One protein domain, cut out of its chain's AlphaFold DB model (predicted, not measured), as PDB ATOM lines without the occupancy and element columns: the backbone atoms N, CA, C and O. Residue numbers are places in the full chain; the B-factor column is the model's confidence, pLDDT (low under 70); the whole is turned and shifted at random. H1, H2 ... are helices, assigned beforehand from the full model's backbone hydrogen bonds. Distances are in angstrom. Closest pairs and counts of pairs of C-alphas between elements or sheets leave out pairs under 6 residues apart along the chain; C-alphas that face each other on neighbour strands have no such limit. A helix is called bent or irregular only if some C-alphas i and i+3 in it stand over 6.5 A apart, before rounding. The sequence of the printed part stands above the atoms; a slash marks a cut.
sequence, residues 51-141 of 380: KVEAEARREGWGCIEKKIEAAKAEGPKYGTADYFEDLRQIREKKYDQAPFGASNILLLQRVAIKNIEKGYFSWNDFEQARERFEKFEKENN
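Overview. This is residues 51 to 141 of the 380 residues of an uncharacterized protein of Patescibacteria group bacterium (UniProt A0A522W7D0). The long helix H1 makes an up-and-down bundle with H2 and H3, the three centres forming a triangle, and H4 packs along H2 on the side away from H1. The four helices run roughly along one long axis and make a flat body. The printed part has 91 residues with four named helices, H1 to H4 in chain order, and no named strand; its class is all helix. It is compact, with a radius of gyration of the C-alphas of 13.6 A and spans of 45 by 31 by 16 A.

Along the chain. H1, residues 51 to 77, is the longest helix at 38.2 A and begins with C-alpha 51 at (0.825, 59.243, 83.412). It has a kink of 35 degrees near residue 71 and is irregular, with C-alphas 73 and 76 9.0 A apart. H2 is residues 80 to 92, 18.5 A; H3 is residues 102 to 117, 22.4 A, with a kink of 25 degrees near residue 109. H4, residues 123 to 139, is 24.4 A long and ends with C-alpha 139 at (8.015, 28.410, 81.981).

Arrangement. H1 touches H3 with residues 64 to 76 alone, closest at the C-alphas of Ile 68 and Leu 108, 5.6 A; they run the same way at a shallow tilt of 10 degrees. H1 and H2 form a hairpin, closest at the C-alphas of Lys 67 and Asp 86, 7.0 A. H2, the hub, also forms a hairpin with H3, closest at the C-alphas of Thr 80 and Ala 112, 6.0 A. H2 touches H4, closest at the C-alphas of Thr 80 and Phe 126, 5.2 A, the same way at 21 degrees, a shallow tilt. H1 and H4 are apart. Every O i to N i+4 pair is within hydrogen-bond range in H2 and H4, against 21 of 23 in H1 and 10 of 12 in H3.

Size, cuts and confidence. The two C-alphas farthest apart, those of Lys 51 and Gly 119, are 44.9 A apart. The printed part has no cut and no long link. Its mean pLDDT is 81.3, with residue 53 and residues 94 to 104 under 70.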
ATOM      1  N   LYS A  51       0.090  58.977  82.163       74.75
ATOM      2  CA  LYS A  51       0.825  59.243  83.412       74.75
ATOM      3  C   LYS A  51       1.390  57.954  83.992       74.75
ATOM      4  O   LYS A  51       2.598  57.880  84.201       74.75
ATOM      5  N   VAL A  52       0.547  56.927  84.130       73.75
ATOM      6  CA  VAL A  52       0.956  55.600  84.627       73.75
ATOM      7  C   VAL A  52       2.071  55.017  83.755       73.75
ATOM      8  O   VAL A  52       3.078  54.525  84.263       73.75
ATOM      9  N   GLU A  53       1.963  55.148  82.428       68.81
ATOM     10  CA  GLU A  53       3.051  54.745  81.536       68.81
ATOM     11  C   GLU A  53       4.319  55.602  81.667       68.81
ATOM     12  O   GLU A  53       5.417  55.073  81.506       68.81
ATOM     13  N   ALA A  54       4.212  56.913  81.898       71.69
ATOM     14  CA  ALA A  54       5.387  57.774  82.049       71.69
ATOM     15  C   ALA A  54       6.160  57.461  83.340       71.69
ATOM     16  O   ALA A  54       7.395  57.457  83.327       71.69
ATOM     17  N   GLU A  55       5.447  57.147  84.421       78.31
ATOM     18  CA  GLU A  55       6.019  56.716  85.699       78.31
ATOM     19  C   GLU A  55       6.673  55.336  85.564       78.31
ATOM     20  O   GLU A  55       7.882  55.229  85.773       78.31
ATOM     21  N   ALA A  56       5.957  54.330  85.049       72.19
ATOM     22  CA  ALA A  56       6.518  52.998  84.797       72.19
ATOM     23  C   ALA A  56       7.735  53.024  83.842       72.19
ATOM     24  O   ALA A  56       8.695  52.270  84.018       72.19
ATOM     25  N   ARG A  57       7.749  53.928  82.848       73.06
ATOM     26  CA  ARG A  57       8.920  54.156  81.978       73.06
ATOM     27  C   ARG A  57      10.092  54.773  82.741       73.06
ATOM     28  O   ARG A  57      11.221  54.341  82.519       73.06
ATOM     29  N   ARG A  58       9.854  55.762  83.610       78.19
ATOM     30  CA  ARG A  58      10.900  56.402  84.430       78.19
ATOM     31  C   ARG A  58      11.507  55.405  85.422       78.19
ATOM     32  O   ARG A  58      12.729  55.353  85.547       78.19
ATOM     33  N   GLU A  59      10.679  54.593  86.070       79.62
ATOM     34  CA  GLU A  59      11.120  53.528  86.977       79.62
ATOM     35  C   GLU A  59      11.908  52.440  86.241       79.62
ATOM     36  O   GLU A  59      12.998  52.066  86.680       79.62
ATOM     37  N   GLY A  60      11.418  51.994  85.080       78.38
ATOM     38  CA  GLY A  60      12.125  51.035  84.235       78.38
ATOM     39  C   GLY A  60      13.475  51.553  83.740       78.38
ATOM     40  O   GLY A  60      14.470  50.831  83.810       78.38
ATOM     41  N   TRP A  61      13.547  52.819  83.318       80.38
ATOM     42  CA  TRP A  61      14.806  53.471  82.942       80.38
ATOM     43  C   TRP A  61      15.787  53.537  84.111       80.38
ATOM     44  O   TRP A  61      16.908  53.052  83.972       80.38
ATOM     45  N   GLY A  62      15.360  54.043  85.272       82.44
ATOM     46  CA  GLY A  62      16.211  54.112  86.464       82.44
ATOM     47  C   GLY A  62      16.644  52.734  86.983       82.44
ATOM     48  O   GLY A  62      17.721  52.602  87.562       82.44
ATOM     49  N   CYS A  63      15.846  51.687  86.754       83.81
ATOM     50  CA  CYS A  63      16.227  50.307  87.053       83.81
ATOM     51  C   CYS A  63      17.319  49.800  86.095       83.81
ATOM     52  O   CYS A  63      18.323  49.256  86.552       83.81
ATOM     53  N   ILE A  64      17.150  49.995  84.782       84.75
ATOM     54  CA  ILE A  64      18.124  49.567  83.762       84.75
ATOM     55  C   ILE A  64      19.444  50.341  83.909       84.75
ATOM     56  O   ILE A  64      20.515  49.746  83.812       84.75
ATOM     57  N   GLU A  65      19.388  51.644  84.186       86.25
ATOM     58  CA  GLU A  65      20.570  52.492  84.377       86.25
ATOM     59  C   GLU A  65      21.407  52.042  85.581       86.25
ATOM     60  O   GLU A  65      22.599  51.783  85.422       86.25
ATOM     61  N   LYS A  66      20.775  51.786  86.737       89.31
ATOM     62  CA  LYS A  66      21.455  51.223  87.921       89.31
ATOM     63  C   LYS A  66      22.123  49.874  87.642       89.31
ATOM     64  O   LYS A  66      23.223  49.631  88.133       89.31
ATOM     65  N   LYS A  67      21.495  49.001  86.843       89.81
ATOM     66  CA  LYS A  67      22.113  47.733  86.415       89.81
ATOM     67  C   LYS A  67      23.327  47.969  85.512       89.81
ATOM     68  O   LYS A  67      24.356  47.331  85.701       89.81
ATOM     69  N   ILE A  68      23.258  48.929  84.585       87.88
ATOM     70  CA  ILE A  68      24.394  49.301  83.721       87.88
ATOM     71  C   ILE A  68      25.557  49.866  84.546       87.88
ATOM     72  O   ILE A  68      26.716  49.585  84.237       87.88
ATOM     73  N   GLU A  69      25.275  50.673  85.567       90.88
ATOM     74  CA  GLU A  69      26.295  51.213  86.471       90.88
ATOM     75  C   GLU A  69      26.951  50.113  87.314       90.88
ATOM     76  O   GLU A  69      28.181  50.049  87.350       90.88
ATOM     77  N   ALA A  70      26.162  49.203  87.896       91.25
ATOM     78  CA  ALA A  70      26.673  48.041  88.627       91.25
ATOM     79  C   ALA A  70      27.565  47.151  87.740       91.25
ATOM     80  O   ALA A  70      28.726  46.915  88.075       91.25
ATOM     81  N   ALA A  71      27.086  46.772  86.549       89.88
ATOM     82  CA  ALA A  71      27.840  45.971  85.582       89.88
ATOM     83  C   ALA A  71      29.173  46.626  85.166       89.88
ATOM     84  O   ALA A  71      30.197  45.958  85.008       89.88
ATOM     85  N   LYS A  72      29.194  47.958  85.006       89.31
ATOM     86  CA  LYS A  72      30.429  48.715  84.730       89.31
ATOM     87  C   LYS A  72      31.380  48.740  85.929       89.31
ATOM     88  O   LYS A  72      32.590  48.691  85.710       89.31
ATOM     89  N   ALA A  73      30.858  48.844  87.151       92.19
ATOM     90  CA  ALA A  73      31.650  48.888  88.381       92.19
ATOM     91  C   ALA A  73      32.284  47.526  88.718       92.19
ATOM     92  O   ALA A  73      33.438  47.473  89.141       92.19
ATOM     93  N   GLU A  74      31.570  46.427  88.472       90.44
ATOM     94  CA  GLU A  74      32.085  45.059  88.624       90.44
ATOM     95  C   GLU A  74      33.149  44.701  87.575       90.44
ATOM     96  O   GLU A  74      34.042  43.883  87.830       90.44
ATOM     97  N   GLY A  75      33.102  45.347  86.405       87.56
ATOM     98  CA  GLY A  75      34.169  45.304  85.411       87.56
ATOM     99  C   GLY A  75      34.440  43.871  84.932       87.56
ATOM    100  O   GLY A  75      33.531  43.261  84.376       87.56
ATOM    101  N   PRO A  76      35.651  43.303  85.121       88.31
ATOM    102  CA  PRO A  76      35.959  41.924  84.723       88.31
ATOM    103  C   PRO A  76      35.141  40.838  85.435       88.31
ATOM    104  O   PRO A  76      35.129  39.710  84.957       88.31
ATOM    105  N   LYS A  77      34.508  41.143  86.579       88.81
ATOM    106  CA  LYS A  77      33.729  40.160  87.351       88.81
ATOM    107  C   LYS A  77      32.315  39.948  86.812       88.81
ATOM    108  O   LYS A  77      31.761  38.887  87.059       88.81
ATOM    109  N   TYR A  78      31.769  40.920  86.080       90.62
ATOM    110  CA  TYR A  78      30.423  40.847  85.517       90.62
ATOM    111  C   TYR A  78      30.376  39.833  84.368       90.62
ATOM    112  O   TYR A  78      30.958  40.065  83.296       90.62
ATOM    113  N   GLY A  79      29.727  38.700  84.613       85.88
ATOM    114  CA  GLY A  79      29.718  37.542  83.735       85.88
ATOM    115  C   GLY A  79      28.463  37.384  82.887       85.88
ATOM    116  O   GLY A  79      27.557  38.217  82.836       85.88
ATOM    117  N   THR A  80      28.415  36.253  82.186       86.62
ATOM    118  CA  THR A  80      27.279  35.879  81.338       86.62
ATOM    119  C   THR A  80      26.040  35.550  82.168       86.62
ATOM    120  O   THR A  80      24.933  35.912  81.779       86.62
ATOM    121  N   ALA A  81      26.225  34.911  83.326       89.12
ATOM    122  CA  ALA A  81      25.156  34.598  84.267       89.12
ATOM    123  C   ALA A  81      24.508  35.871  84.836       89.12
ATOM    124  O   ALA A  81      23.285  35.995  84.791       89.12
ATOM    125  N   ASP A  82      25.321  36.833  85.279       89.94
ATOM    126  CA  ASP A  82      24.857  38.095  85.871       89.94
ATOM    127  C   ASP A  82      24.053  38.920  84.856       89.94
ATOM    128  O   ASP A  82      22.982  39.436  85.170       89.94
ATOM    129  N   TYR A  83      24.497  38.942  83.595       89.75
ATOM    130  CA  TYR A  83      23.757  39.557  82.492       89.75
ATOM    131  C   TYR A  83      22.362  38.951  82.267       89.75
ATOM    132  O   TYR A  83      21.386  39.691  82.112       89.75
ATOM    133  N   PHE A  84      22.232  37.621  82.248       88.62
ATOM    134  CA  PHE A  84      20.925  36.982  82.046       88.62
ATOM    135  C   PHE A  84      20.016  37.071  83.284       88.62
ATOM    136  O   PHE A  84      18.795  37.154  83.130       88.62
ATOM    137  N   GLU A  85      20.579  37.135  84.490       90.38
ATOM    138  CA  GLU A  85      19.828  37.394  85.725       90.38
ATOM    139  C   GLU A  85      19.363  38.866  85.814       90.38
ATOM    140  O   GLU A  85      18.220  39.138  86.186       90.38
ATOM    141  N   ASP A  86      20.162  39.829  85.346       89.12
ATOM    142  CA  ASP A  86      19.728  41.223  85.187       89.12
ATOM    143  C   ASP A  86      18.590  41.364  84.166       89.12
ATOM    144  O   ASP A  86      17.593  42.044  84.437       89.12
ATOM    145  N   LEU A  87      18.691  40.691  83.011       86.00
ATOM    146  CA  LEU A  87      17.603  40.631  82.026       86.00
ATOM    147  C   LEU A  87      16.324  40.045  82.630       86.00
ATOM    148  O   LEU A  87      15.230  40.558  82.374       86.00
ATOM    149  N   ARG A  88      16.455  38.994  83.444       86.88
ATOM    150  CA  ARG A  88      15.337  38.364  84.144       86.88
ATOM    151  C   ARG A  88      14.654  39.353  85.085       86.88
ATOM    152  O   ARG A  88      13.444  39.531  84.984       86.88
ATOM    153  N   GLN A  89      15.410  40.069  85.914       86.31
ATOM    154  CA  GLN A  89      14.863  41.051  86.860       86.31
ATOM    155  C   GLN A  89      14.207  42.260  86.165       86.31
ATOM    156  O   GLN A  89      13.209  42.794  86.657       86.31
ATOM    157  N   ILE A  90      14.721  42.685  85.003       83.06
ATOM    158  CA  ILE A  90      14.087  43.711  84.150       83.06
ATOM    159  C   ILE A  90      12.734  43.211  83.606       83.06
ATOM    160  O   ILE A  90      11.757  43.965  83.555       83.06
ATOM    161  N   ARG A  91      12.677  41.932  83.216       78.44
ATOM    162  CA  ARG A  91      11.524  41.273  82.590       78.44
ATOM    163  C   ARG A  91      10.428  40.873  83.582       78.44
ATOM    164  O   ARG A  91       9.255  41.083  83.287       78.44
ATOM    165  N   GLU A  92      10.775  40.397  84.778       80.56
ATOM    166  CA  GLU A  92       9.814  40.135  85.867       80.56
ATOM    167  C   GLU A  92       9.044  41.412  86.262       80.56
ATOM    168  O   GLU A  92       7.855  41.354  86.575       80.56
ATOM    169  N   LYS A  93       9.682  42.585  86.142       76.75
ATOM    170  CA  LYS A  93       9.062  43.905  86.358       76.75
ATOM    171  C   LYS A  93       8.369  44.500  85.121       76.75
ATOM    172  O   LYS A  93       7.882  45.624  85.185       76.75
ATOM    173  N   LYS A  94       8.301  43.767  84.000       68.19
ATOM    174  CA  LYS A  94       7.665  44.170  82.721       68.19
ATOM    175  C   LYS A  94       8.199  45.474  82.100       68.19
ATOM    176  O   LYS A  94       7.547  46.069  81.240       68.19
ATOM    177  N   TYR A  95       9.400  45.914  82.479       65.38
ATOM    178  CA  TYR A  95      10.009  47.137  81.937       65.38
ATOM    179  C   TYR A  95      10.478  46.987  80.475       65.38
ATOM    180  O   TYR A  95      10.780  47.982  79.813       65.38
ATOM    181  N   ASP A  96      10.492  45.761  79.945       53.47
ATOM    182  CA  ASP A  96      10.815  45.427  78.554       53.47
ATOM    183  C   ASP A  96       9.718  45.817  77.544       53.47
ATOM    184  O   ASP A  96       9.981  45.888  76.342       53.47
ATOM    185  N   GLN A  97       8.507  46.132  78.013       55.06
ATOM    186  CA  GLN A  97       7.371  46.500  77.157       55.06
ATOM    187  C   GLN A  97       7.454  47.938  76.607       55.06
ATOM    188  O   GLN A  97       6.773  48.275  75.638       55.06
ATOM    189  N   ALA A  98       8.312  48.794  77.174       51.97
ATOM    190  CA  ALA A  98       8.487  50.168  76.707       51.97
ATOM    191  C   ALA A  98       9.390  50.234  75.451       51.97
ATOM    192  O   ALA A  98      10.550  49.816  75.511       51.97
ATOM    193  N   PRO A  99       8.952  50.853  74.331       46.06
ATOM    194  CA  PRO A  99       9.671  50.806  73.048       46.06
ATOM    195  C   PRO A  99      11.067  51.458  73.044       46.06
ATOM    196  O   PRO A  99      11.813  51.272  72.085       46.06
ATOM    197  N   PHE A 100      11.427  52.188  74.104       46.31
ATOM    198  CA  PHE A 100      12.716  52.866  74.276       46.31
ATOM    199  C   PHE A 100      13.648  52.204  75.309       46.31
ATOM    200  O   PHE A 100      14.792  52.620  75.426       46.31
ATOM    201  N   GLY A 101      13.215  51.167  76.041       50.72
ATOM    202  CA  GLY A 101      14.101  50.444  76.976       50.72
ATOM    203  C   GLY A 101      15.180  49.613  76.262       50.72
ATOM    204  O   GLY A 101      16.286  49.428  76.771       50.72
ATOM    205  N   ALA A 102      14.885  49.166  75.037       57.72
ATOM    206  CA  ALA A 102      15.745  48.279  74.256       57.72
ATOM    207  C   ALA A 102      17.139  48.857  73.940       57.72
ATOM    208  O   ALA A 102      18.092  48.089  73.837       57.72
ATOM    209  N   SER A 103      17.297  50.182  73.808       59.50
ATOM    210  CA  SER A 103      18.604  50.798  73.516       59.50
ATOM    211  C   SER A 103      19.588  50.686  74.678       59.50
ATOM    212  O   SER A 103      20.786  50.521  74.455       59.50
ATOM    213  N   ASN A 104      19.091  50.749  75.914       68.25
ATOM    214  CA  ASN A 104      19.934  50.753  77.108       68.25
ATOM    215  C   ASN A 104      20.334  49.319  77.486       68.25
ATOM    216  O   ASN A 104      21.460  49.076  77.908       68.25
ATOM    217  N   ILE A 105      19.471  48.339  77.215       76.50
ATOM    218  CA  ILE A 105      19.764  46.913  77.422       76.50
ATOM    219  C   ILE A 105      20.908  46.423  76.510       76.50
ATOM    220  O   ILE A 105      21.724  45.604  76.929       76.50
ATOM    221  N   LEU A 106      21.073  47.008  75.316       79.44
ATOM    222  CA  LEU A 106      22.254  46.768  74.472       79.44
ATOM    223  C   LEU A 106      23.576  47.208  75.136       79.44
ATOM    224  O   LEU A 106      24.638  46.716  74.754       79.44
ATOM    225  N   LEU A 107      23.546  48.117  76.120       81.44
ATOM    226  CA  LEU A 107      24.739  48.500  76.881       81.44
ATOM    227  C   LEU A 107      25.123  47.418  77.898       81.44
ATOM    228  O   LEU A 107      26.307  47.098  77.971       81.44
ATOM    229  N   LEU A 108      24.154  46.805  78.597       83.00
ATOM    230  CA  LEU A 108      24.390  45.617  79.441       83.00
ATOM    231  C   LEU A 108      25.009  44.486  78.611       83.00
ATOM    232  O   LEU A 108      26.072  43.964  78.950       83.00
ATOM    233  N   GLN A 109      24.404  44.194  77.455       85.44
ATOM    234  CA  GLN A 109      24.902  43.176  76.529       85.44
ATOM    235  C   GLN A 109      26.343  43.465  76.082       85.44
ATOM    236  O   GLN A 109      27.172  42.558  76.020       85.44
ATOM    237  N   ARG A 110      26.664  44.731  75.784       85.44
ATOM    238  CA  ARG A 110      28.009  45.137  75.359       85.44
ATOM    239  C   ARG A 110      29.050  44.990  76.475       85.44
ATOM    240  O   ARG A 110      30.200  44.705  76.154       85.44
ATOM    241  N   VAL A 111      28.686  45.168  77.750       85.50
ATOM    242  CA  VAL A 111      29.604  44.899  78.877       85.50
ATOM    243  C   VAL A 111      29.918  43.401  78.950       85.50
ATOM    244  O   VAL A 111      31.094  43.040  78.926       85.50
ATOM    245  N   ALA A 112      28.895  42.540  78.923       85.94
ATOM    246  CA  ALA A 112      29.076  41.087  78.954       85.94
ATOM    247  C   ALA A 112      29.911  40.571  77.762       85.94
ATOM    248  O   ALA A 112      30.912  39.885  77.963       85.94
ATOM    249  N   ILE A 113      29.571  40.965  76.526       86.12
ATOM    250  CA  ILE A 113      30.322  40.561  75.319       86.12
ATOM    251  C   ILE A 113      31.786  41.012  75.398       86.12
ATOM    252  O   ILE A 113      32.678  40.219  75.117       86.12
ATOM    253  N   LYS A 114      32.059  42.240  75.855       88.50
ATOM    254  CA  LYS A 114      33.432  42.751  76.001       88.50
ATOM    255  C   LYS A 114      34.266  41.941  77.003       88.50
ATOM    256  O   LYS A 114      35.486  41.878  76.859       88.50
ATOM    257  N   ASN A 115      33.644  41.330  78.011       87.44
ATOM    258  CA  ASN A 115      34.338  40.455  78.956       87.44
ATOM    259  C   ASN A 115      34.603  39.056  78.365       87.44
ATOM    260  O   ASN A 115      35.663  38.489  78.635       87.44
ATOM    261  N   ILE A 116      33.718  38.548  77.495       86.50
ATOM    262  CA  ILE A 116      33.960  37.332  76.693       86.50
ATOM    263  C   ILE A 116      35.097  37.569  75.682       86.50
ATOM    264  O   ILE A 116      36.036  36.782  75.615       86.50
ATOM    265  N   GLU A 117      35.074  38.684  74.940       86.62
ATOM    266  CA  GLU A 117      36.121  39.062  73.968       86.62
ATOM    267  C   GLU A 117      37.513  39.196  74.608       86.62
ATOM    268  O   GLU A 117      38.527  38.940  73.962       86.62
ATOM    269  N   LYS A 118      37.568  39.580  75.888       88.31
ATOM    270  CA  LYS A 118      38.799  39.647  76.688       88.31
ATOM    271  C   LYS A 118      39.233  38.308  77.298       88.31
ATOM    272  O   LYS A 118      40.285  38.264  77.930       88.31
ATOM    273  N   GLY A 119      38.443  37.247  77.139       85.50
ATOM    274  CA  GLY A 119      38.741  35.916  77.666       85.50
ATOM    275  C   GLY A 119      38.478  35.728  79.164       85.50
ATOM    276  O   GLY A 119      38.991  34.770  79.732       85.50
ATOM    277  N   TYR A 120      37.701  36.603  79.818       87.12
ATOM    278  CA  TYR A 120      37.309  36.401  81.225       87.12
ATOM    279  C   TYR A 120      36.196  35.351  81.387       87.12
ATOM    280  O   TYR A 120      36.099  34.725  82.437       87.12
ATOM    281  N   PHE A 121      35.385  35.146  80.345       89.56
ATOM    282  CA  PHE A 121      34.303  34.157  80.278       89.56
ATOM    283  C   PHE A 121      34.310  33.482  78.905       89.56
ATOM    284  O   PHE A 121      34.751  34.090  77.926       89.56
ATOM    285  N   SER A 122      33.811  32.248  78.803       87.25
ATOM    286  CA  SER A 122      33.735  31.540  77.522       87.25
ATOM    287  C   SER A 122      32.390  31.747  76.815       87.25
ATOM    288  O   SER A 122      31.365  32.053  77.428       87.25
ATOM    289  N   TRP A 123      32.365  31.515  75.500       85.75
ATOM    290  CA  TRP A 123      31.114  31.473  74.733       85.75
ATOM    291  C   TRP A 123      30.182  30.331  75.174       85.75
ATOM    292  O   TRP A 123      28.968  30.489  75.114       85.75
ATOM    293  N   ASN A 124      30.729  29.227  75.694       87.44
ATOM    294  CA  ASN A 124      29.944  28.122  76.254       87.44
ATOM    295  C   ASN A 124      29.170  28.570  77.513       87.44
ATOM    296  O   ASN A 124      27.989  28.265  77.664       87.44
ATOM    297  N   ASP A 125      29.790  29.391  78.371       84.94
ATOM    298  CA  ASP A 125      29.124  29.978  79.545       84.94
ATOM    299  C   ASP A 125      28.018  30.969  79.144       84.94
ATOM    300  O   ASP A 125      27.049  31.168  79.881       84.94
ATOM    301  N   PHE A 126      28.140  31.605  77.972       85.25
ATOM    302  CA  PHE A 126      27.090  32.453  77.408       85.25
ATOM    303  C   PHE A 126      25.911  31.628  76.884       85.25
ATOM    304  O   PHE A 126      24.759  31.962  77.166       85.25
ATOM    305  N   GLU A 127      26.178  30.542  76.156       83.69
ATOM    306  CA  GLU A 127      25.139  29.655  75.621       83.69
ATOM    307  C   GLU A 127      24.362  28.952  76.741       83.69
ATOM    308  O   GLU A 127      23.133  29.011  76.750       83.69
ATOM    309  N   GLN A 128      25.040  28.414  77.758       88.69
ATOM    310  CA  GLN A 128      24.372  27.789  78.908       88.69
ATOM    311  C   GLN A 128      23.520  28.777  79.719       88.69
ATOM    312  O   GLN A 128      22.417  28.438  80.153       88.69
ATOM    313  N   ALA A 129      24.000  30.008  79.932       86.88
ATOM    314  CA  ALA A 129      23.221  31.037  80.623       86.88
ATOM    315  C   ALA A 129      22.001  31.477  79.787       86.88
ATOM    316  O   ALA A 129      20.901  31.631  80.327       86.88
ATOM    317  N   ARG A 130      22.160  31.573  78.459       86.81
ATOM    318  CA  ARG A 130      21.066  31.837  77.516       86.81
ATOM    319  C   ARG A 130      20.012  30.728  77.531       86.81
ATOM    320  O   ARG A 130      18.828  31.044  77.559       86.81
ATOM    321  N   GLU A 131      20.400  29.453  77.527       86.56
ATOM    322  CA  GLU A 131      19.446  28.334  77.571       86.56
ATOM    323  C   GLU A 131      18.608  28.337  78.856       86.56
ATOM    324  O   GLU A 131      17.392  28.130  78.806       86.56
ATOM    325  N   ARG A 132      19.230  28.639  80.005       89.38
ATOM    326  CA  ARG A 132      18.517  28.816  81.285       89.38
ATOM    327  C   ARG A 132      17.514  29.968  81.213       89.38
ATOM    328  O   ARG A 132      16.381  29.811  81.666       89.38
ATOM    329  N   PHE A 133      17.897  31.086  80.598       86.31
ATOM    330  CA  PHE A 133      17.005  32.224  80.381       86.31
ATOM    331  C   PHE A 133      15.843  31.876  79.433       86.31
ATOM    332  O   PHE A 133      14.687  32.094  79.782       86.31
ATOM    333  N   GLU A 134      16.103  31.235  78.288       83.94
ATOM    334  CA  GLU A 134      15.054  30.765  77.365       83.94
ATOM    335  C   GLU A 134      14.100  29.747  78.017       83.94
ATOM    336  O   GLU A 134      12.921  29.681  77.656       83.94
ATOM    337  N   LYS A 135      14.583  28.937  78.969       88.44
ATOM    338  CA  LYS A 135      13.745  28.027  79.764       88.44
ATOM    339  C   LYS A 135      12.826  28.805  80.709       88.44
ATOM    340  O   LYS A 135      11.621  28.563  80.691       88.44
ATOM    341  N   PHE A 136      13.361  29.791  81.433       86.88
ATOM    342  CA  PHE A 136      12.579  30.714  82.266       86.88
ATOM    343  C   PHE A 136      11.493  31.452  81.458       86.88
ATOM    344  O   PHE A 136      10.354  31.559  81.921       86.88
ATOM    345  N   GLU A 137      11.795  31.913  80.237       81.88
ATOM    346  CA  GLU A 137      10.799  32.563  79.369       81.88
ATOM    347  C   GLU A 137       9.625  31.631  79.034       81.88
ATOM    348  O   GLU A 137       8.465  32.038  79.132       81.88
ATOM    349  N   LYS A 138       9.927  30.374  78.679       84.19
ATOM    350  CA  LYS A 138       8.923  29.347  78.353       84.19
ATOM    351  C   LYS A 138       8.076  28.977  79.571       84.19
ATOM    352  O   LYS A 138       6.857  28.910  79.453       84.19
ATOM    353  N   GLU A 139       8.701  28.777  80.731       87.38
ATOM    354  CA  GLU A 139       8.015  28.410  81.981       87.38
ATOM    355  C   GLU A 139       7.026  29.489  82.451       87.38
ATOM    356  O   GLU A 139       5.956  29.164  82.962       87.38
ATOM    357  N   ASN A 140       7.332  30.768  82.211       80.56
ATOM    358  CA  ASN A 140       6.480  31.894  82.609       80.56
ATOM    359  C   ASN A 140       5.491  32.350  81.515       80.56
ATOM    360  O   ASN A 140       4.859  33.396  81.663       80.56
ATOM    361  N   ASN A 141       5.348  31.596  80.413       75.81
ATOM    362  CA  ASN A 141       4.552  31.971  79.231       75.81
ATOM    363  C   ASN A 141       4.885  33.372  78.676       75.81
ATOM    364  O   ASN A 141       4.043  34.043  78.069       75.81
TER     365      ASN A 141